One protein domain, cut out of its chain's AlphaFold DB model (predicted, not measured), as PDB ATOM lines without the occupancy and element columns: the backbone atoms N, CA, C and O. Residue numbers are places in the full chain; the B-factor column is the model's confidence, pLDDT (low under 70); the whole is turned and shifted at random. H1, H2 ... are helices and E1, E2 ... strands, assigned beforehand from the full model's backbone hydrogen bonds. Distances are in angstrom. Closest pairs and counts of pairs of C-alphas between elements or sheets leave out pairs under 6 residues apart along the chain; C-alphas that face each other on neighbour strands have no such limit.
ATOM      1  N   GLU A 661      94.865 199.118 177.673       94.56
ATOM      2  CA  GLU A 661      94.654 198.520 178.998       94.56
ATOM      3  C   GLU A 661      95.900 197.797 179.544       94.56
ATOM      4  O   GLU A 661      96.190 197.874 180.737       94.56
ATOM      5  N   LEU A 662      96.676 197.119 178.693       93.81
ATOM      6  CA  LEU A 662      97.893 196.425 179.133       93.81
ATOM      7  C   LEU A 662      99.042 197.399 179.402       93.81
ATOM      8  O   LEU A 662      99.833 197.167 180.317       93.81
ATOM      9  N   ARG A 663      99.110 198.502 178.654       95.06
ATOM     10  CA  ARG A 663     100.044 199.604 178.919       95.06
ATOM     11  C   ARG A 663      99.731 200.265 180.260       95.06
ATOM     12  O   ARG A 663     100.626 200.456 181.081       95.06
ATOM     13  N   LEU A 664      98.453 200.503 180.541       95.62
ATOM     14  CA  LEU A 664      98.017 201.025 181.835       95.62
ATOM     15  C   LEU A 664      98.269 200.047 182.978       95.62
ATOM     16  O   LEU A 664      98.667 200.485 184.054       95.62
ATOM     17  N   LEU A 665      98.127 198.738 182.755       95.50
ATOM     18  CA  LEU A 665      98.527 197.737 183.745       95.50
ATOM     19  C   LEU A 665     100.028 197.815 184.042       95.50
ATOM     20  O   LEU A 665     100.410 197.822 185.211       95.50
ATOM     21  N   ALA A 666     100.870 197.923 183.010       95.38
ATOM     22  CA  ALA A 666     102.315 198.070 183.173       95.38
ATOM     23  C   ALA A 666     102.676 199.331 183.972       95.38
ATOM     24  O   ALA A 666     103.493 199.255 184.892       95.38
ATOM     25  N   HIS A 667     102.033 200.462 183.662       96.31
ATOM     26  CA  HIS A 667     102.217 201.712 184.393       96.31
ATOM     27  C   HIS A 667     101.734 201.592 185.841       96.31
ATOM     28  O   HIS A 667     102.540 201.760 186.743       96.31
ATOM     29  N   MET A 668     100.467 201.245 186.089       94.81
ATOM     30  CA  MET A 668      99.881 201.233 187.438       94.81
ATOM     31  C   MET A 668     100.536 200.216 188.375       94.81
ATOM     32  O   MET A 668     100.685 200.494 189.565       94.81
ATOM     33  N   ALA A 669     100.932 199.051 187.853       95.19
ATOM     34  CA  ALA A 669     101.646 198.043 188.630       95.19
ATOM     35  C   ALA A 669     103.149 198.339 188.761       95.19
ATOM     36  O   ALA A 669     103.816 197.698 189.566       95.19
ATOM     37  N   GLY A 670     103.699 199.270 187.972       95.38
ATOM     38  CA  GLY A 670     105.140 199.520 187.914       95.38
ATOM     39  C   GLY A 670     105.941 198.312 187.411       95.38
ATOM     40  O   GLY A 670     107.071 198.107 187.844       95.38
ATOM     41  N   CYS A 671     105.364 197.490 186.530       95.25
ATOM     42  CA  CYS A 671     105.964 196.218 186.122       95.25
ATOM     43  C   CYS A 671     107.091 196.424 185.097       95.25
ATOM     44  O   CYS A 671     106.827 196.777 183.946       95.25
ATOM     45  N   ALA A 672     108.340 196.167 185.498       93.88
ATOM     46  CA  ALA A 672     109.522 196.365 184.655       93.88
ATOM     47  C   ALA A 672     109.492 195.498 183.384       93.88
ATOM     48  O   ALA A 672     109.602 196.037 182.288       93.88
ATOM     49  N   SER A 673     109.213 194.195 183.517       91.12
ATOM     50  CA  SER A 673     109.142 193.253 182.383       91.12
ATOM     51  C   SER A 673     108.130 193.690 181.314       91.12
ATOM     52  O   SER A 673     108.401 193.618 180.116       91.12
ATOM     53  N   MET A 674     106.963 194.211 181.719       92.75
ATOM     54  CA  MET A 674     105.982 194.727 180.757       92.75
ATOM     55  C   MET A 674     106.446 196.024 180.088       92.75
ATOM     56  O   MET A 674     106.230 196.183 178.890       92.75
ATOM     57  N   ARG A 675     107.074 196.937 180.838       92.88
ATOM     58  CA  ARG A 675     107.608 198.201 180.305       92.88
ATOM     59  C   ARG A 675     108.699 197.944 179.268       92.88
ATOM     60  O   ARG A 675     108.577 198.426 178.149       92.88
ATOM     61  N   GLU A 676     109.675 197.105 179.606       91.06
ATOM     62  CA  GLU A 676     110.745 196.677 178.697       91.06
ATOM     63  C   GLU A 676     110.180 195.988 177.448       91.06
ATOM     64  O   GLU A 676     110.633 196.239 176.334       91.06
ATOM     65  N   ALA A 677     109.147 195.151 177.601       88.38
ATOM     66  CA  ALA A 677     108.502 194.492 176.468       88.38
ATOM     67  C   ALA A 677     107.783 195.470 175.524       88.38
ATOM     68  O   ALA A 677     107.725 195.195 174.328       88.38
ATOM     69  N   PHE A 678     107.225 196.570 176.042       90.88
ATOM     70  CA  PHE A 678     106.619 197.621 175.220       90.88
ATOM     71  C   PHE A 678     107.665 198.535 174.575       90.88
ATOM     72  O   PHE A 678     107.499 198.882 173.410       90.88
ATOM     73  N   GLU A 679     108.729 198.892 175.298       88.81
ATOM     74  CA  GLU A 679     109.850 199.699 174.790       88.81
ATOM     75  C   GLU A 679     110.610 198.970 173.674       88.81
ATOM     76  O   GLU A 679     110.995 199.569 172.675       88.81
ATOM     77  N   ALA A 680     110.753 197.649 173.792       85.19
ATOM     78  CA  ALA A 680     111.382 196.819 172.773       85.19
ATOM     79  C   ALA A 680     110.556 196.669 171.476       85.19
ATOM     80  O   ALA A 680     111.004 195.953 170.579       85.19
ATOM     81  N   GLY A 681     109.357 197.256 171.385       82.62
ATOM     82  CA  GLY A 681     108.480 197.151 170.215       82.62
ATOM     83  C   GLY A 681     107.885 195.753 170.001       82.62
ATOM     84  O   GLY A 681     108.063 194.824 170.800       82.62
ATOM     85  N   GLY A 682     107.163 195.572 168.904       77.88
ATOM     86  CA  GLY A 682     106.598 194.292 168.490       77.88
ATOM     87  C   GLY A 682     105.310 193.884 169.196       77.88
ATOM     88  O   GLY A 682     104.876 194.455 170.196       77.88
ATOM     89  N   ASP A 683     104.665 192.845 168.661       85.25
ATOM     90  CA  ASP A 683     103.385 192.369 169.183       85.25
ATOM     91  C   ASP A 683     103.529 191.775 170.600       85.25
ATOM     92  O   ASP A 683     104.044 190.666 170.788       85.25
ATOM     93  N   PHE A 684     103.007 192.481 171.607       87.69
ATOM     94  CA  PHE A 684     103.091 192.092 173.022       87.69
ATOM     95  C   PHE A 684     102.531 190.683 173.297       87.69
ATOM     96  O   PHE A 684     103.063 189.913 174.106       87.69
ATOM     97  N   HIS A 685     101.461 190.300 172.598       91.12
ATOM     98  CA  HIS A 685     100.878 188.966 172.730       91.12
ATOM     99  C   HIS A 685     101.786 187.876 172.152       91.12
ATOM    100  O   HIS A 685     101.880 186.801 172.740       91.12
ATOM    101  N   SER A 686     102.487 188.151 171.051       89.62
ATOM    102  CA  SER A 686     103.502 187.257 170.487       89.62
ATOM    103  C   SER A 686     104.680 187.079 171.443       89.62
ATOM    104  O   SER A 686     105.084 185.945 171.686       89.62
ATOM    105  N   ARG A 687     105.160 188.157 172.084       88.38
ATOM    106  CA  ARG A 687     106.187 188.068 173.142       88.38
ATOM    107  C   ARG A 687     105.739 187.174 174.297       88.38
ATOM    108  O   ARG A 687     106.488 186.315 174.755       88.38
ATOM    109  N   THR A 688     104.484 187.322 174.721       88.94
ATOM    110  CA  THR A 688     103.899 186.446 175.747       88.94
ATOM    111  C   THR A 688     103.861 184.988 175.265       88.94
ATOM    112  O   THR A 688     104.224 184.082 176.012       88.94
ATOM    113  N   ALA A 689     103.489 184.748 174.004       89.69
ATOM    114  CA  ALA A 689     103.451 183.408 173.422       89.69
ATOM    115  C   ALA A 689     104.842 182.744 173.372       89.69
ATOM    116  O   ALA A 689     104.946 181.565 173.690       89.69
ATOM    117  N   MET A 690     105.920 183.483 173.087       88.06
ATOM    118  CA  MET A 690     107.301 182.965 173.172       88.06
ATOM    119  C   MET A 690     107.701 182.522 174.589       88.06
ATOM    120  O   MET A 690     108.561 181.653 174.775       88.06
ATOM    121  N   GLY A 691     107.121 183.160 175.608       83.50
ATOM    122  CA  GLY A 691     107.270 182.760 177.006       83.50
ATOM    123  C   GLY A 691     106.510 181.475 177.330       83.50
ATOM    124  O   GLY A 691     106.968 180.684 178.149       83.50
ATOM    125  N   MET A 692     105.373 181.253 176.665       84.69
ATOM    126  CA  MET A 692     104.479 180.113 176.888       84.69
ATOM    127  C   MET A 692     104.869 178.856 176.097       84.69
ATOM    128  O   MET A 692     104.641 177.750 176.581       84.69
ATOM    129  N   TYR A 693     105.424 179.013 174.891       87.38
ATOM    130  CA  TYR A 693     105.653 177.925 173.936       87.38
ATOM    131  C   TYR A 693     107.114 177.889 173.483       87.38
ATOM    132  O   TYR A 693     107.634 178.860 172.925       87.38
ATOM    133  N   LYS A 694     107.778 176.750 173.702       88.50
ATOM    134  CA  LYS A 694     109.192 176.557 173.350       88.50
ATOM    135  C   LYS A 694     109.396 176.577 171.835       88.50
ATOM    136  O   LYS A 694     110.374 177.135 171.357       88.50
ATOM    137  N   GLU A 695     108.434 176.040 171.098       91.12
ATOM    138  CA  GLU A 695     108.445 175.907 169.643       91.12
ATOM    139  C   GLU A 695     108.467 177.274 168.946       91.12
ATOM    140  O   GLU A 695     109.125 177.437 167.922       91.12
ATOM    141  N   ILE A 696     107.786 178.275 169.517       91.00
ATOM    142  CA  ILE A 696     107.803 179.650 168.994       91.00
ATOM    143  C   ILE A 696     109.187 180.266 169.186       91.00
ATOM    144  O   ILE A 696     109.705 180.914 168.281       91.00
ATOM    145  N   ARG A 697     109.797 180.044 170.357       88.75
ATOM    146  CA  ARG A 697     111.145 180.534 170.655       88.75
ATOM    147  C   ARG A 697     112.175 179.920 169.714       88.75
ATOM    148  O   ARG A 697     112.935 180.657 169.107       88.75
ATOM    149  N   GLU A 698     112.133 178.605 169.530       91.81
ATOM    150  CA  GLU A 698     113.013 177.895 168.595       91.81
ATOM    151  C   GLU A 698     112.823 178.384 167.153       91.81
ATOM    152  O   GLU A 698     113.802 178.652 166.463       91.81
ATOM    153  N   ALA A 699     111.579 178.584 166.702       90.25
ATOM    154  CA  ALA A 699     111.308 179.113 165.365       90.25
ATOM    155  C   ALA A 699     111.858 180.536 165.164       90.25
ATOM    156  O   ALA A 699     112.331 180.862 164.074       90.25
ATOM    157  N   MET A 700     111.821 181.374 166.200       88.00
ATOM    158  CA  MET A 700     112.424 182.705 166.159       88.00
ATOM    159  C   MET A 700     113.952 182.667 166.191       88.00
ATOM    160  O   MET A 700     114.581 183.371 165.405       88.00
ATOM    161  N   ASP A 701     114.547 181.828 167.042       89.31
ATOM    162  CA  ASP A 701     116.003 181.648 167.127       89.31
ATOM    163  C   ASP A 701     116.580 181.125 165.795       89.31
ATOM    164  O   ASP A 701     117.694 181.469 165.406       89.31
ATOM    165  N   GLU A 702     115.797 180.333 165.056       90.88
ATOM    166  CA  GLU A 702     116.110 179.844 163.707       90.88
ATOM    167  C   GLU A 702     115.814 180.859 162.585       90.88
ATOM    168  O   GLU A 702     116.035 180.556 161.411       90.88
ATOM    169  N   GLY A 703     115.290 182.047 162.905       85.31
ATOM    170  CA  GLY A 703     114.951 183.090 161.931       85.31
ATOM    171  C   GLY A 703     113.745 182.772 161.038       85.31
ATOM    172  O   GLY A 703     113.556 183.422 160.011       85.31
ATOM    173  N   LYS A 704     112.914 181.783 161.398       86.62
ATOM    174  CA  LYS A 704     111.708 181.407 160.634       86.62
ATOM    175  C   LYS A 704     110.574 182.414 160.798       86.62
ATOM    176  O   LYS A 704     109.719 182.518 159.915       86.62
ATOM    177  N   CYS A 705     110.551 183.130 161.920       87.50
ATOM    178  CA  CYS A 705     109.569 184.169 162.177       87.50
ATOM    179  C   CYS A 705     110.112 185.339 163.009       87.50
ATOM    180  O   CYS A 705     111.142 185.224 163.671       87.50
ATOM    181  N   LEU A 706     109.402 186.470 162.964       84.88
ATOM    182  CA  LEU A 706     109.748 187.725 163.644       84.88
ATOM    183  C   LEU A 706     108.576 188.253 164.489       84.88
ATOM    184  O   LEU A 706     107.415 187.912 164.256       84.88
ATOM    185  N   LEU A 707     108.864 189.111 165.472       82.62
ATOM    186  CA  LEU A 707     107.828 189.791 166.271       82.62
ATOM    187  C   LEU A 707     107.179 190.959 165.523       82.62
ATOM    188  O   LEU A 707     105.979 191.193 165.667       82.62
ATOM    189  N   GLU A 708     107.973 191.661 164.723       79.31
ATOM    190  CA  GLU A 708     107.576 192.757 163.847       79.31
ATOM    191  C   GLU A 708     108.591 192.912 162.711       79.31
ATOM    192  O   GLU A 708     109.683 192.338 162.760       79.31
ATOM    193  N   TYR A 709     108.223 193.680 161.688       74.69
ATOM    194  CA  TYR A 709     109.152 194.100 160.644       74.69
ATOM    195  C   TYR A 709     109.827 195.410 161.083       74.69
ATOM    196  O   TYR A 709     109.145 196.309 161.566       74.69
ATOM    197  N   GLY A 710     111.152 195.511 160.943       61.44
ATOM    198  CA  GLY A 710     111.898 196.738 161.262       61.44
ATOM    199  C   GLY A 710     111.672 197.860 160.239       61.44
ATOM    200  O   GLY A 710     111.256 197.597 159.113       61.44
ATOM    201  N   PRO A 722     110.550 186.516 156.443       81.06
ATOM    202  CA  PRO A 722     110.129 185.640 157.530       81.06
ATOM    203  C   PRO A 722     108.710 185.997 157.988       81.06
ATOM    204  O   PRO A 722     108.346 187.172 158.042       81.06
ATOM    205  N   ALA A 723     107.901 184.991 158.320       85.31
ATOM    206  CA  ALA A 723     106.535 185.230 158.778       85.31
ATOM    207  C   ALA A 723     106.533 185.965 160.127       85.31
ATOM    208  O   ALA A 723     107.454 185.809 160.925       85.31
ATOM    209  N   LEU A 724     105.486 186.720 160.457       88.06
ATOM    210  CA  LEU A 724     105.357 187.204 161.833       88.06
ATOM    211  C   LEU A 724     104.855 186.079 162.738       88.06
ATOM    212  O   LEU A 724     104.067 185.232 162.315       88.06
ATOM    213  N   VAL A 725     105.236 186.101 164.015       85.69
ATOM    214  CA  VAL A 725     104.709 185.165 165.027       85.69
ATOM    215  C   VAL A 725     103.180 185.202 165.049       85.69
ATOM    216  O   VAL A 725     102.537 184.158 165.137       85.69
ATOM    217  N   LYS A 726     102.585 186.391 164.898       85.31
ATOM    218  CA  LYS A 726     101.128 186.563 164.858       85.31
ATOM    219  C   LYS A 726     100.456 185.840 163.680       85.31
ATOM    220  O   LYS A 726      99.280 185.505 163.802       85.31
ATOM    221  N   ASP A 727     101.195 185.595 162.598       86.81
ATOM    222  CA  ASP A 727     100.710 184.940 161.383       86.81
ATOM    223  C   ASP A 727     101.009 183.431 161.427       86.81
ATOM    224  O   ASP A 727     100.110 182.613 161.235       86.81
ATOM    225  N   MET A 728     102.249 183.048 161.761       88.56
ATOM    226  CA  MET A 728     102.698 181.647 161.807       88.56
ATOM    227  C   MET A 728     102.118 180.869 162.998       88.56
ATOM    228  O   MET A 728     101.768 179.699 162.864       88.56
ATOM    229  N   PHE A 729     101.985 181.526 164.151       91.44
ATOM    230  CA  PHE A 729     101.516 180.952 165.416       91.44
ATOM    231  C   PHE A 729     100.254 181.670 165.911       91.44
ATOM    232  O   PHE A 729     100.104 182.016 167.087       91.44
ATOM    233  N   ALA A 730      99.321 181.934 164.991       86.81
ATOM    234  CA  ALA A 730      98.117 182.717 165.260       86.81
ATOM    235  C   ALA A 730      97.246 182.139 166.397       86.81
ATOM    236  O   ALA A 730      96.633 182.892 167.160       86.81
ATOM    237  N   SER A 731      97.187 180.808 166.528       87.19
ATOM    238  CA  SER A 731      96.439 180.103 167.582       87.19
ATOM    239  C   SER A 731      97.060 180.335 168.964       87.19
ATOM    240  O   SER A 731      96.377 180.728 169.913       87.19
ATOM    241  N   GLU A 732      98.370 180.157 169.072       89.81
ATOM    242  CA  GLU A 732      99.155 180.303 170.293       89.81
ATOM    243  C   GLU A 732      99.173 181.764 170.741       89.81
ATOM    244  O   GLU A 732      98.898 182.071 171.904       89.81
ATOM    245  N   ARG A 733      99.366 182.692 169.796       90.56
ATOM    246  CA  ARG A 733      99.249 184.134 170.028       90.56
ATOM    247  C   ARG A 733      97.849 184.522 170.506       90.56
ATOM    248  O   ARG A 733      97.710 185.373 171.384       90.56
ATOM    249  N   ARG A 734      96.789 183.882 169.994       87.44
ATOM    250  CA  ARG A 734      95.414 184.084 170.487       87.44
ATOM    251  C   ARG A 734      95.253 183.602 171.930       87.44
ATOM    252  O   ARG A 734      94.643 184.319 172.721       87.44
ATOM    253  N   LYS A 735      95.815 182.446 172.300       88.12
ATOM    254  CA  LYS A 735      95.821 181.966 173.697       88.12
ATOM    255  C   LYS A 735      96.584 182.927 174.611       88.12
ATOM    256  O   LYS A 735      96.066 183.303 175.659       88.12
ATOM    257  N   ALA A 736      97.748 183.413 174.184       89.94
ATOM    258  CA  ALA A 736      98.526 184.408 174.919       89.94
ATOM    259  C   ALA A 736      97.783 185.748 175.084       89.94
ATOM    260  O   ALA A 736      97.817 186.364 176.152       89.94
ATOM    261  N   LYS A 737      97.045 186.189 174.058       89.88
ATOM    262  CA  LYS A 737      96.129 187.336 174.152       89.88
ATOM    263  C   LYS A 737      95.059 187.101 175.220       89.88
ATOM    264  O   LYS A 737      94.890 187.938 176.101       89.88
ATOM    265  N   VAL A 738      94.375 185.955 175.177       87.44
ATOM    266  CA  VAL A 738      93.355 185.587 176.174       87.44
ATOM    267  C   VAL A 738      93.943 185.550 177.585       87.44
ATOM    268  O   VAL A 738      93.300 186.061 178.496       87.44
ATOM    269  N   LEU A 739      95.158 185.022 177.774       89.00
ATOM    270  CA  LEU A 739      95.850 185.013 179.068       89.00
ATOM    271  C   LEU A 739      96.075 186.431 179.607       89.00
ATOM    272  O   LEU A 739      95.671 186.722 180.731       89.00
ATOM    273  N   ASN A 740      96.670 187.313 178.800       89.44
ATOM    274  CA  ASN A 740      96.981 188.688 179.202       89.44
ATOM    275  C   ASN A 740      95.728 189.442 179.670       89.44
ATOM    276  O   ASN A 740      95.720 190.025 180.753       89.44
ATOM    277  N   PHE A 741      94.641 189.366 178.899       84.69
ATOM    278  CA  PHE A 741      93.374 189.989 179.285       84.69
ATOM    279  C   PHE A 741      92.715 189.281 180.474       84.69
ATOM    280  O   PHE A 741      92.187 189.932 181.368       84.69
ATOM    281  N   SER A 742      92.791 187.950 180.552       82.38
ATOM    282  CA  SER A 742      92.270 187.188 181.694       82.38
ATOM    283  C   SER A 742      92.905 187.629 183.011       82.38
ATOM    284  O   SER A 742      92.199 187.755 184.009       82.38
ATOM    285  N   ILE A 743      94.208 187.909 183.011       79.31
ATOM    286  CA  ILE A 743      94.934 188.378 184.194       79.31
ATOM    287  C   ILE A 743      94.594 189.837 184.512       79.31
ATOM    288  O   ILE A 743      94.291 190.142 185.666       79.31
ATOM    289  N   ALA A 744      94.538 190.712 183.502       73.25
ATOM    290  CA  ALA A 744      94.091 192.099 183.672       73.25
ATOM    291  C   ALA A 744      92.662 192.201 184.253       73.25
ATOM    292  O   ALA A 744      92.341 193.153 184.958       73.25
ATOM    293  N   TYR A 745      91.814 191.193 184.014       74.56
ATOM    294  CA  TYR A 745      90.435 191.131 184.511       74.56
ATOM    295  C   TYR A 745      90.224 190.218 185.730       74.56
ATOM    296  O   TYR A 745      89.081 189.991 186.137       74.56
ATOM    297  N   GLY A 746      91.290 189.675 186.325       71.38
ATOM    298  CA  GLY A 746      91.192 188.825 187.519       71.38
ATOM    299  C   GLY A 746      90.424 187.513 187.296       71.38
ATOM    300  O   GLY A 746      89.718 187.032 188.188       71.38
ATOM    301  N   LYS A 747      90.494 186.933 186.092       79.00
ATOM    302  CA  LYS A 747      89.879 185.636 185.773       79.00
ATOM    303  C   LYS A 747      90.613 184.506 186.505       79.00
ATOM    304  O   LYS A 747      91.829 184.522 186.659       79.00
ATOM    305  N   THR A 748      89.863 183.498 186.950       79.44
ATOM    306  CA  THR A 748      90.420 182.351 187.682       79.44
ATOM    307  C   THR A 748      91.048 181.323 186.741       79.44
ATOM    308  O   THR A 748      90.624 181.183 185.590       79.44
ATOM    309  N   ALA A 749      91.993 180.524 187.250       81.69
ATOM    310  CA  ALA A 749      92.603 179.426 186.493       81.69
ATOM    311  C   ALA A 749      91.565 178.416 185.969       81.69
ATOM    312  O   ALA A 749      91.681 177.926 184.850       81.69
ATOM    313  N   HIS A 750      90.487 178.174 186.725       81.56
ATOM    314  CA  HIS A 750      89.369 177.344 186.268       81.56
ATOM    315  C   HIS A 750      88.672 177.924 185.026       81.56
ATOM    316  O   HIS A 750      88.359 177.195 184.086       81.56
ATOM    317  N   GLY A 751      88.448 179.243 185.002       80.38
ATOM    318  CA  GLY A 751      87.891 179.920 183.833       80.38
ATOM    319  C   GLY A 751      88.829 179.858 182.628       80.38
ATOM    320  O   GLY A 751      88.364 179.659 181.512       80.38
ATOM    321  N   LEU A 752      90.136 180.003 182.851       84.12
ATOM    322  CA  LEU A 752      91.149 179.919 181.797       84.12
ATOM    323  C   LEU A 752      91.262 178.501 181.209       84.12
ATOM    324  O   LEU A 752      91.391 178.345 179.999       84.12
ATOM    325  N   ALA A 753      91.149 177.467 182.047       85.44
ATOM    326  CA  ALA A 753      91.190 176.072 181.612       85.44
ATOM    327  C   ALA A 753      90.092 175.760 180.582       85.44
ATOM    328  O   ALA A 753      90.350 175.100 179.574       85.44
ATOM    329  N   LYS A 754      88.884 176.309 180.791       79.50
ATOM    330  CA  LYS A 754      87.761 176.198 179.847       79.50
ATOM    331  C   LYS A 754      88.066 176.880 178.509       79.50
ATOM    332  O   LYS A 754      87.800 176.281 177.472       79.50
ATOM    333  N   ASP A 755      88.627 178.090 178.528       79.00
ATOM    334  CA  ASP A 755      88.967 178.832 177.303       79.00
ATOM    335  C   ASP A 755      90.037 178.112 176.474       79.00
ATOM    336  O   ASP A 755      89.997 178.122 175.244       79.00
ATOM    337  N   PHE A 756      91.017 177.507 177.147       82.19
ATOM    338  CA  PHE A 756      92.150 176.848 176.500       82.19
ATOM    339  C   PHE A 756      91.868 175.392 176.127       82.19
ATOM    340  O   PHE A 756      92.600 174.833 175.309       82.19
ATOM    341  N   GLY A 757      90.826 174.786 176.704       80.81
ATOM    342  CA  GLY A 757      90.527 173.364 176.547       80.81
ATOM    343  C   GLY A 757      91.564 172.459 177.220       80.81
ATOM    344  O   GLY A 757      91.858 171.388 176.697       80.81
ATOM    345  N   VAL A 758      92.139 172.902 178.342       84.88
ATOM    346  CA  VAL A 758      93.207 172.205 179.088       84.88
ATOM    347  C   VAL A 758      92.743 171.841 180.499       84.88
ATOM    348  O   VAL A 758      91.665 172.247 180.941       84.88
ATOM    349  N   SER A 759      93.545 171.070 181.233       89.19
ATOM    350  CA  SER A 759      93.267 170.790 182.642       89.19
ATOM    351  C   SER A 759      93.422 172.047 183.508       89.19
ATOM    352  O   SER A 759      94.213 172.942 183.209       89.19
ATOM    353  N   THR A 760      92.707 172.108 184.638       88.38
ATOM    354  CA  THR A 760      92.868 173.209 185.608       88.38
ATOM    355  C   THR A 760      94.322 173.356 186.056       88.38
ATOM    356  O   THR A 760      94.791 174.475 186.227       88.38
ATOM    357  N   LYS A 761      95.050 172.238 186.189       90.31
ATOM    358  CA  LYS A 761      96.451 172.240 186.613       90.31
ATOM    359  C   LYS A 761      97.374 172.883 185.572       90.31
ATOM    360  O   LYS A 761      98.183 173.728 185.927       90.31
ATOM    361  N   GLU A 762      97.203 172.555 184.292       87.19
ATOM    362  CA  GLU A 762      97.969 173.184 183.203       87.19
ATOM    363  C   GLU A 762      97.678 174.688 183.093       87.19
ATOM    364  O   GLU A 762      98.587 175.493 182.873       87.19
ATOM    365  N   ALA A 763      96.417 175.090 183.287       88.25
ATOM    366  CA  ALA A 763      96.045 176.501 183.324       88.25
ATOM    367  C   ALA A 763      96.685 177.232 184.519       88.25
ATOM    368  O   ALA A 763      97.199 178.335 184.351       88.25
ATOM    369  N   GLU A 764      96.696 176.619 185.709       88.75
ATOM    370  CA  GLU A 764      97.393 177.148 186.890       88.75
ATOM    371  C   GLU A 764      98.894 177.310 186.644       88.75
ATOM    372  O   GLU A 764      99.450 178.361 186.952       88.75
ATOM    373  N   ASP A 765      99.549 176.307 186.062       88.44
ATOM    374  CA  ASP A 765     100.987 176.351 185.788       88.44
ATOM    375  C   ASP A 765     101.328 177.452 184.768       88.44
ATOM    376  O   ASP A 765     102.292 178.194 184.957       88.44
ATOM    377  N   THR A 766     100.476 177.648 183.754       86.31
ATOM    378  CA  THR A 766     100.596 178.751 182.784       86.31
ATOM    379  C   THR A 766     100.476 180.123 183.457       86.31
ATOM    380  O   THR A 766     101.262 181.031 183.186       86.31
ATOM    381  N   VAL A 767      99.504 180.285 184.359       86.56
ATOM    382  CA  VAL A 767      99.302 181.532 185.115       86.56
ATOM    383  C   VAL A 767     100.475 181.797 186.063       86.56
ATOM    384  O   VAL A 767     100.961 182.924 186.143       86.56
ATOM    385  N   ASN A 768     100.969 180.765 186.750       87.81
ATOM    386  CA  ASN A 768     102.120 180.877 187.647       87.81
ATOM    387  C   ASN A 768     103.386 181.293 186.895       87.81
ATOM    388  O   ASN A 768     104.123 182.150 187.380       87.81
ATOM    389  N   LEU A 769     103.613 180.736 185.700       85.88
ATOM    390  CA  LEU A 769     104.723 181.134 184.840       85.88
ATOM    391  C   LEU A 769     104.619 182.616 184.457       85.88
ATOM    392  O   LEU A 769     105.594 183.352 184.597       85.88
ATOM    393  N   TRP A 770     103.429 183.082 184.067       87.56
ATOM    394  CA  TRP A 770     103.206 184.488 183.723       87.56
ATOM    395  C   TRP A 770     103.512 185.438 184.892       87.56
ATOM    396  O   TRP A 770     104.180 186.452 184.685       87.56
ATOM    397  N   TYR A 771     103.078 185.099 186.115       88.81
ATOM    398  CA  TYR A 771     103.355 185.898 187.319       88.81
ATOM    399  C   TYR A 771     104.804 185.811 187.792       88.81
ATOM    400  O   TYR A 771     105.286 186.760 188.400       88.81
ATOM    401  N   SER A 772     105.505 184.702 187.533       88.75
ATOM    402  CA  SER A 772     106.919 184.575 187.908       88.75
ATOM    403  C   SER A 772     107.809 185.601 187.197       88.75
ATOM    404  O   SER A 772     108.791 186.059 187.768       88.75
ATOM    405  N   ASP A 773     107.405 186.004 185.991       85.12
ATOM    406  CA  ASP A 773     108.049 187.026 185.163       85.12
ATOM    407  C   ASP A 773     107.490 188.444 185.428       85.12
ATOM    408  O   ASP A 773     108.050 189.439 184.981       85.12
ATOM    409  N   ARG A 774     106.361 188.554 186.148       90.50
ATOM    410  CA  ARG A 774     105.642 189.815 186.434       90.50
ATOM    411  C   ARG A 774     105.160 189.880 187.893       90.50
ATOM    412  O   ARG A 774     103.952 190.017 188.136       90.50
ATOM    413  N   PRO A 775     106.057 189.744 188.888       93.00
ATOM    414  CA  PRO A 775     105.669 189.699 190.297       93.00
ATOM    415  C   PRO A 775     104.991 190.994 190.773       93.00
ATOM    416  O   PRO A 775     104.124 190.944 191.648       93.00
ATOM    417  N   GLU A 776     105.318 192.144 190.176       95.62
ATOM    418  CA  GLU A 776     104.751 193.450 190.533       95.62
ATOM    419  C   GLU A 776     103.253 193.524 190.234       95.62
ATOM    420  O   GLU A 776     102.499 194.105 191.012       95.62
ATOM    421  N   VAL A 777     102.792 192.874 189.158       93.50
ATOM    422  CA  VAL A 777     101.359 192.816 188.826       93.50
ATOM    423  C   VAL A 777     100.585 192.109 189.931       93.50
ATOM    424  O   VAL A 777      99.529 192.582 190.348       93.50
ATOM    425  N   ARG A 778     101.122 190.999 190.448       91.50
ATOM    426  CA  ARG A 778     100.496 190.260 191.548       91.50
ATOM    427  C   ARG A 778     100.454 191.096 192.826       91.50
ATOM    428  O   ARG A 778      99.402 191.187 193.451       91.50
ATOM    429  N   ALA A 779     101.568 191.736 193.180       94.50
ATOM    430  CA  ALA A 779     101.635 192.610 194.350       94.50
ATOM    431  C   ALA A 779     100.630 193.772 194.244       94.50
ATOM    432  O   ALA A 779      99.915 194.074 195.198       94.50
ATOM    433  N   TRP A 780     100.513 194.377 193.061       95.31
ATOM    434  CA  TRP A 780      99.540 195.432 192.798       95.31
ATOM    435  C   TRP A 780      98.091 194.942 192.952       95.31
ATOM    436  O   TRP A 780      97.293 195.608 193.611       95.31
ATOM    437  N   GLN A 781      97.746 193.763 192.425       93.69
ATOM    438  CA  GLN A 781      96.409 193.171 192.588       93.69
ATOM    439  C   GLN A 781      96.066 192.899 194.061       93.69
ATOM    440  O   GLN A 781      94.946 193.177 194.492       93.69
ATOM    441  N   GLU A 782      97.025 192.397 194.843       93.88
ATOM    442  CA  GLU A 782      96.860 192.166 196.283       93.88
ATOM    443  C   GLU A 782      96.578 193.482 197.032       93.88
ATOM    444  O   GLU A 782      95.687 193.527 197.887       93.88
ATOM    445  N   VAL A 783      97.246 194.576 196.649       94.12
ATOM    446  CA  VAL A 783      96.957 195.926 197.163       94.12
ATOM    447  C   VAL A 783      95.550 196.386 196.772       94.12
ATOM    448  O   VAL A 783      94.823 196.885 197.632       94.12
ATOM    449  N   GLN A 784      95.119 196.188 195.519       94.81
ATOM    450  CA  GLN A 784      93.765 196.570 195.091       94.81
ATOM    451  C   GLN A 784      92.680 195.807 195.855       94.81
ATOM    452  O   GLN A 784      91.695 196.402 196.292       94.81
ATOM    453  N   HIS A 785      92.876 194.508 196.082       95.25
ATOM    454  CA  HIS A 785      91.976 193.703 196.906       95.25
ATOM    455  C   HIS A 785      91.907 194.212 198.346       95.25
ATOM    456  O   HIS A 785      90.811 194.400 198.878       95.25
ATOM    457  N   ALA A 786      93.059 194.487 198.963       95.00
ATOM    458  CA  ALA A 786      93.119 195.019 200.321       95.00
ATOM    459  C   ALA A 786      92.420 196.384 200.431       95.00
ATOM    460  O   ALA A 786      91.634 196.600 201.357       95.00
ATOM    461  N   ASN A 787      92.648 197.279 199.466       92.75
ATOM    462  CA  ASN A 787      92.005 198.589 199.406       92.75
ATOM    463  C   ASN A 787      90.491 198.468 199.224       92.75
ATOM    464  O   ASN A 787      89.747 199.093 199.975       92.75
ATOM    465  N   ALA A 788      90.021 197.614 198.311       95.31
ATOM    466  CA  ALA A 788      88.595 197.393 198.104       95.31
ATOM    467  C   ALA A 788      87.909 196.855 199.368       95.31
ATOM    468  O   ALA A 788      86.853 197.355 199.747       95.31
ATOM    469  N   THR A 789      88.511 195.887 200.066       95.69
ATOM    470  CA  THR A 789      87.950 195.339 201.312       95.69
ATOM    471  C   THR A 789      87.995 196.339 202.472       95.69
ATOM    472  O   THR A 789      87.070 196.359 203.282       95.69
ATOM    473  N   LYS A 790      89.046 197.165 202.577       95.12
ATOM    474  CA  LYS A 790      89.221 198.126 203.680       95.12
ATOM    475  C   LYS A 790      88.417 199.412 203.488       95.12
ATOM    476  O   LYS A 790      87.834 199.909 204.445       95.12
ATOM    477  N   LEU A 791      88.446 199.973 202.283       93.00
ATOM    478  CA  LEU A 791      87.878 201.283 201.961       93.00
ATOM    479  C   LEU A 791      86.501 201.178 201.299       93.00
ATOM    480  O   LEU A 791      85.799 202.179 201.208       93.00
ATOM    481  N   GLY A 792      86.122 199.999 200.795       93.44
ATOM    482  CA  GLY A 792      84.878 199.818 200.044       93.44
ATOM    483  C   GLY A 792      84.867 200.546 198.698       93.44
ATOM    484  O   GLY A 792      83.794 200.724 198.126       93.44
ATOM    485  N   LYS A 793      86.027 200.986 198.189       92.94
ATOM    486  CA  LYS A 793      86.180 201.714 196.921       92.94
ATOM    487  C   LYS A 793      87.529 201.421 196.256       92.94
ATOM    488  O   LYS A 793      88.462 200.972 196.917       92.94
ATOM    489  N   VAL A 794      87.617 201.706 194.960       94.12
ATOM    490  CA  VAL A 794      88.861 201.748 194.165       94.12
ATOM    491  C   VAL A 794      88.860 202.969 193.251       94.12
ATOM    492  O   VAL A 794      87.776 203.443 192.904       94.12
ATOM    493  N   SER A 795      90.042 203.435 192.847       94.94
ATOM    494  CA  SER A 795      90.217 204.632 192.014       94.94
ATOM    495  C   SER A 795      90.794 204.319 190.627       94.94
ATOM    496  O   SER A 795      91.526 203.342 190.457       94.94
ATOM    497  N   THR A 796      90.448 205.135 189.629       96.00
ATOM    498  CA  THR A 796      91.012 205.098 188.269       96.00
ATOM    499  C   THR A 796      92.363 205.814 188.187       96.00
ATOM    500  O   THR A 796      92.879 206.292 189.196       96.00
ATOM    501  N   LEU A 797      92.939 205.902 186.979       96.12
ATOM    502  CA  LEU A 797      94.207 206.597 186.726       96.12
ATOM    503  C   LEU A 797      94.191 208.041 187.248       96.12
ATOM    504  O   LEU A 797      95.117 208.439 187.949       96.12
ATOM    505  N   LEU A 798      93.128 208.790 186.938       96.31
ATOM    506  CA  LEU A 798      92.970 210.190 187.340       96.31
ATOM    507  C   LEU A 798      92.170 210.376 188.642       96.31
ATOM    508  O   LEU A 798      91.816 211.498 188.980       96.31
ATOM    509  N   GLY A 799      91.852 209.295 189.363       95.06
ATOM    510  CA  GLY A 799      91.270 209.386 190.705       95.06
ATOM    511  C   GLY A 799      89.742 209.393 190.802       95.06
ATOM    512  O   GLY A 799      89.204 209.675 191.875       95.06
ATOM    513  N   ARG A 800      89.007 209.033 189.737       94.38
ATOM    514  CA  ARG A 800      87.565 208.730 189.856       94.38
ATOM    515  C   ARG A 800      87.382 207.449 190.657       94.38
ATOM    516  O   ARG A 800      88.117 206.492 190.439       94.38
ATOM    517  N   HIS A 801      86.376 207.378 191.523       90.94
ATOM    518  CA  HIS A 801      86.135 206.184 192.335       90.94
ATOM    519  C   HIS A 801      84.976 205.326 191.816       90.94
ATOM    520  O   HIS A 801      84.003 205.816 191.248       90.94
ATOM    521  N   ARG A 802      85.060 204.022 192.085       92.44
ATOM    522  CA  ARG A 802      83.927 203.091 192.031       92.44
ATOM    523  C   ARG A 802      83.725 202.485 193.408       92.44
ATOM    524  O   ARG A 802      84.656 201.925 193.988       92.44
ATOM    525  N   ASN A 803      82.495 202.558 193.900       92.06
ATOM    526  CA  ASN A 803      82.115 201.960 195.173       92.06
ATOM    527  C   ASN A 803      81.946 200.441 195.013       92.06
ATOM    528  O   ASN A 803      81.222 199.968 194.137       92.06
ATOM    529  N   LEU A 804      82.606 199.680 195.882       93.25
ATOM    530  CA  LEU A 804      82.621 198.220 195.932       93.25
ATOM    531  C   LEU A 804      82.306 197.716 197.359       93.25
ATOM    532  O   LEU A 804      83.106 196.978 197.935       93.25
ATOM    533  N   PRO A 805      81.144 198.066 197.950       90.81
ATOM    534  CA  PRO A 805      80.808 197.679 199.327       90.81
ATOM    535  C   PRO A 805      80.754 196.155 199.534       90.81
ATOM    536  O   PRO A 805      81.019 195.650 200.622       90.81
ATOM    537  N   GLU A 806      80.477 195.391 198.475       93.38
ATOM    538  CA  GLU A 806      80.456 193.926 198.514       93.38
ATOM    539  C   GLU A 806      81.858 193.292 198.641       93.38
ATOM    540  O   GLU A 806      81.968 192.088 198.863       93.38
ATOM    541  N   ALA A 807      82.947 194.067 198.558       94.00
ATOM    542  CA  ALA A 807      84.311 193.561 198.743       94.00
ATOM    543  C   ALA A 807      84.591 193.055 200.172       94.00
ATOM    544  O   ALA A 807      85.530 192.283 200.379       94.00
ATOM    545  N   SER A 808      83.770 193.442 201.153       93.31
ATOM    546  CA  SER A 808      83.788 192.914 202.526       93.31
ATOM    547  C   SER A 808      82.631 191.945 202.817       93.31
ATOM    548  O   SER A 808      82.385 191.602 203.975       93.31
ATOM    549  N   SER A 809      81.892 191.509 201.791       93.94
ATOM    550  CA  SER A 809      80.721 190.644 201.946       93.94
ATOM    551  C   SER A 809      81.092 189.269 202.512       93.94
ATOM    552  O   SER A 809      82.121 188.676 202.170       93.94
ATOM    553  N   ARG A 810      80.223 188.726 203.374       93.31
ATOM    554  CA  ARG A 810      80.340 187.337 203.855       93.31
ATOM    555  C   ARG A 810      79.959 186.323 202.774       93.31
ATOM    556  O   ARG A 810      80.370 185.170 202.859       93.31
ATOM    557  N   ASP A 811      79.189 186.750 201.774       93.31
ATOM    558  CA  ASP A 811      78.874 185.946 200.597       93.31
ATOM    559  C   ASP A 811      80.105 185.881 199.684       93.31
ATOM    560  O   ASP A 811      80.518 186.881 199.091       93.31
ATOM    561  N   GLU A 812      80.694 184.687 199.575       90.38
ATOM    562  CA  GLU A 812      81.895 184.444 198.773       90.38
ATOM    563  C   GLU A 812      81.715 184.878 197.316       90.38
ATOM    564  O   GLU A 812      82.619 185.456 196.720       90.38
ATOM    565  N   MET A 813      80.543 184.643 196.725       86.94
ATOM    566  CA  MET A 813      80.307 184.926 195.314       86.94
ATOM    567  C   MET A 813      80.292 186.431 195.048       86.94
ATOM    568  O   MET A 813      80.939 186.898 194.105       86.94
ATOM    569  N   ARG A 814      79.584 187.188 195.896       89.25
ATOM    570  CA  ARG A 814      79.534 188.657 195.817       89.25
ATOM    571  C   ARG A 814      80.899 189.267 196.093       89.25
ATOM    572  O   ARG A 814      81.342 190.126 195.329       89.25
ATOM    573  N   ARG A 815      81.601 188.755 197.108       93.50
ATOM    574  CA  ARG A 815      82.955 189.196 197.446       93.50
ATOM    575  C   ARG A 815      83.915 188.993 196.283       93.50
ATOM    576  O   ARG A 815      84.552 189.944 195.850       93.50
ATOM    577  N   GLN A 816      83.972 187.791 195.710       89.69
ATOM    578  CA  GLN A 816      84.848 187.500 194.570       89.69
ATOM    579  C   GLN A 816      84.503 188.340 193.333       89.69
ATOM    580  O   GLN A 816      85.394 188.715 192.576       89.69
ATOM    581  N   HIS A 817      83.225 188.655 193.111       89.50
ATOM    582  CA  HIS A 817      82.826 189.571 192.042       89.50
ATOM    583  C   HIS A 817      83.361 190.993 192.270       89.50
ATOM    584  O   HIS A 817      83.963 191.569 191.364       89.50
TER     585      HIS A 817
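This is residues 661 to 710 and 722 to 817 of the 912 residues of the protein "Predicted protein" of Micromonas pusilla (strain CCMP1545) (UniProt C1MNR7). Short helices crossing one another round H6 make an uneven body, and the longest helix, H9, leads out of it as an arm to a small head made of the strand hairpin E1 E2 with H10 and H11. In the body, the hairpin H1 H2 is on one side of H6 and H7 with H8 on another, while H3 crosses H6 and leads to H4, at the end far from the head, where H5 also lies. The printed part has 146 residues with eleven named helices and two named strands, in the order H1 to H9, E1, E2, H10, H11; the class is mostly helix, and the sheet E1 - E2 is antiparallel. It is only just compact, close to loose, with a radius of gyration of the C-alphas of 17.3 A and spans of 53 by 36 by 21 A.

E1, residues 793 to 795, and E2, residues 801 to 803, form an antiparallel hairpin, with N 802 and O 794 within hydrogen-bond range at 2.9 A. The closest C-alphas of E1 and H9, residues 775 to 791, are Val 794 and Ala 788, 5.9 A apart. H9 touches H10, residues 805 to 808, with residues 785 to 790 alone; closest C-alphas Thr 789 and Ala 807, 4.8 A. H10 and H11, residues 812 to 817, touch only at the corner; closest C-alphas Ala 807 and Arg 815, 4.8 A. With residues 776 to 780 alone, H9 touches H1, residues 661 to 669, about perpendicular at 80 degrees; closest C-alphas Val 777 and Ala 669, 5.2 A. H1 and H2, residues 672 to 679, form a helical hairpin at a steep tilt of 41 degrees; closest C-alphas Ala 666 and Met 674, 5.5 A. H6, residues 730 to 744, touches H1 with residues 740 to 744 alone; closest C-alphas Ala 744 and Leu 665, 7.2 A. H6 touches H3, residues 684 to 692, about perpendicular at 81 degrees; closest C-alphas Lys 737 and His 685, 5.2 A. H3 and H4, residues 694 to 701, touch only at the corner; closest C-alphas Met 690 and Arg 697, 5.2 A. H5, residues 725 to 728, is close to but not clearly touching H3; closest C-alphas Val 725 and Ser 686, 6.0 A. H6 and H7, residues 749 to 756, are a helical hairpin that only just touches, with 3 pairs of C-alphas within 8 A; the closest are Lys 735 and Phe 756, 6.9 A. H7 touches H8, residues 760 to 772, about perpendicular at 76 degrees; closest C-alphas Ala 753 and Ala 763, 5.2 A. Every O i to N i+4 pair is within hydrogen-bond range in the helices other than H5 and H10, which are too short for one.

H1 begins at C-alpha 661 (94.654, 198.520, 178.998), and H11 ends at C-alpha 817 (82.826, 189.571, 192.042). From first to last C-alpha, H9 is 24.2 A long, H6 21.1 A and H8 18.2 A.

The C-alphas farthest apart, Pro 722 and Arg 810, are 55.1 A apart. Residues 711 to 721 are not printed, and C-alphas 710 and 722 across the cut are 11.8 A apart. The links printed whole are tight. The mean pLDDT of the printed part is 88.9, and residue 710 alone is under 70.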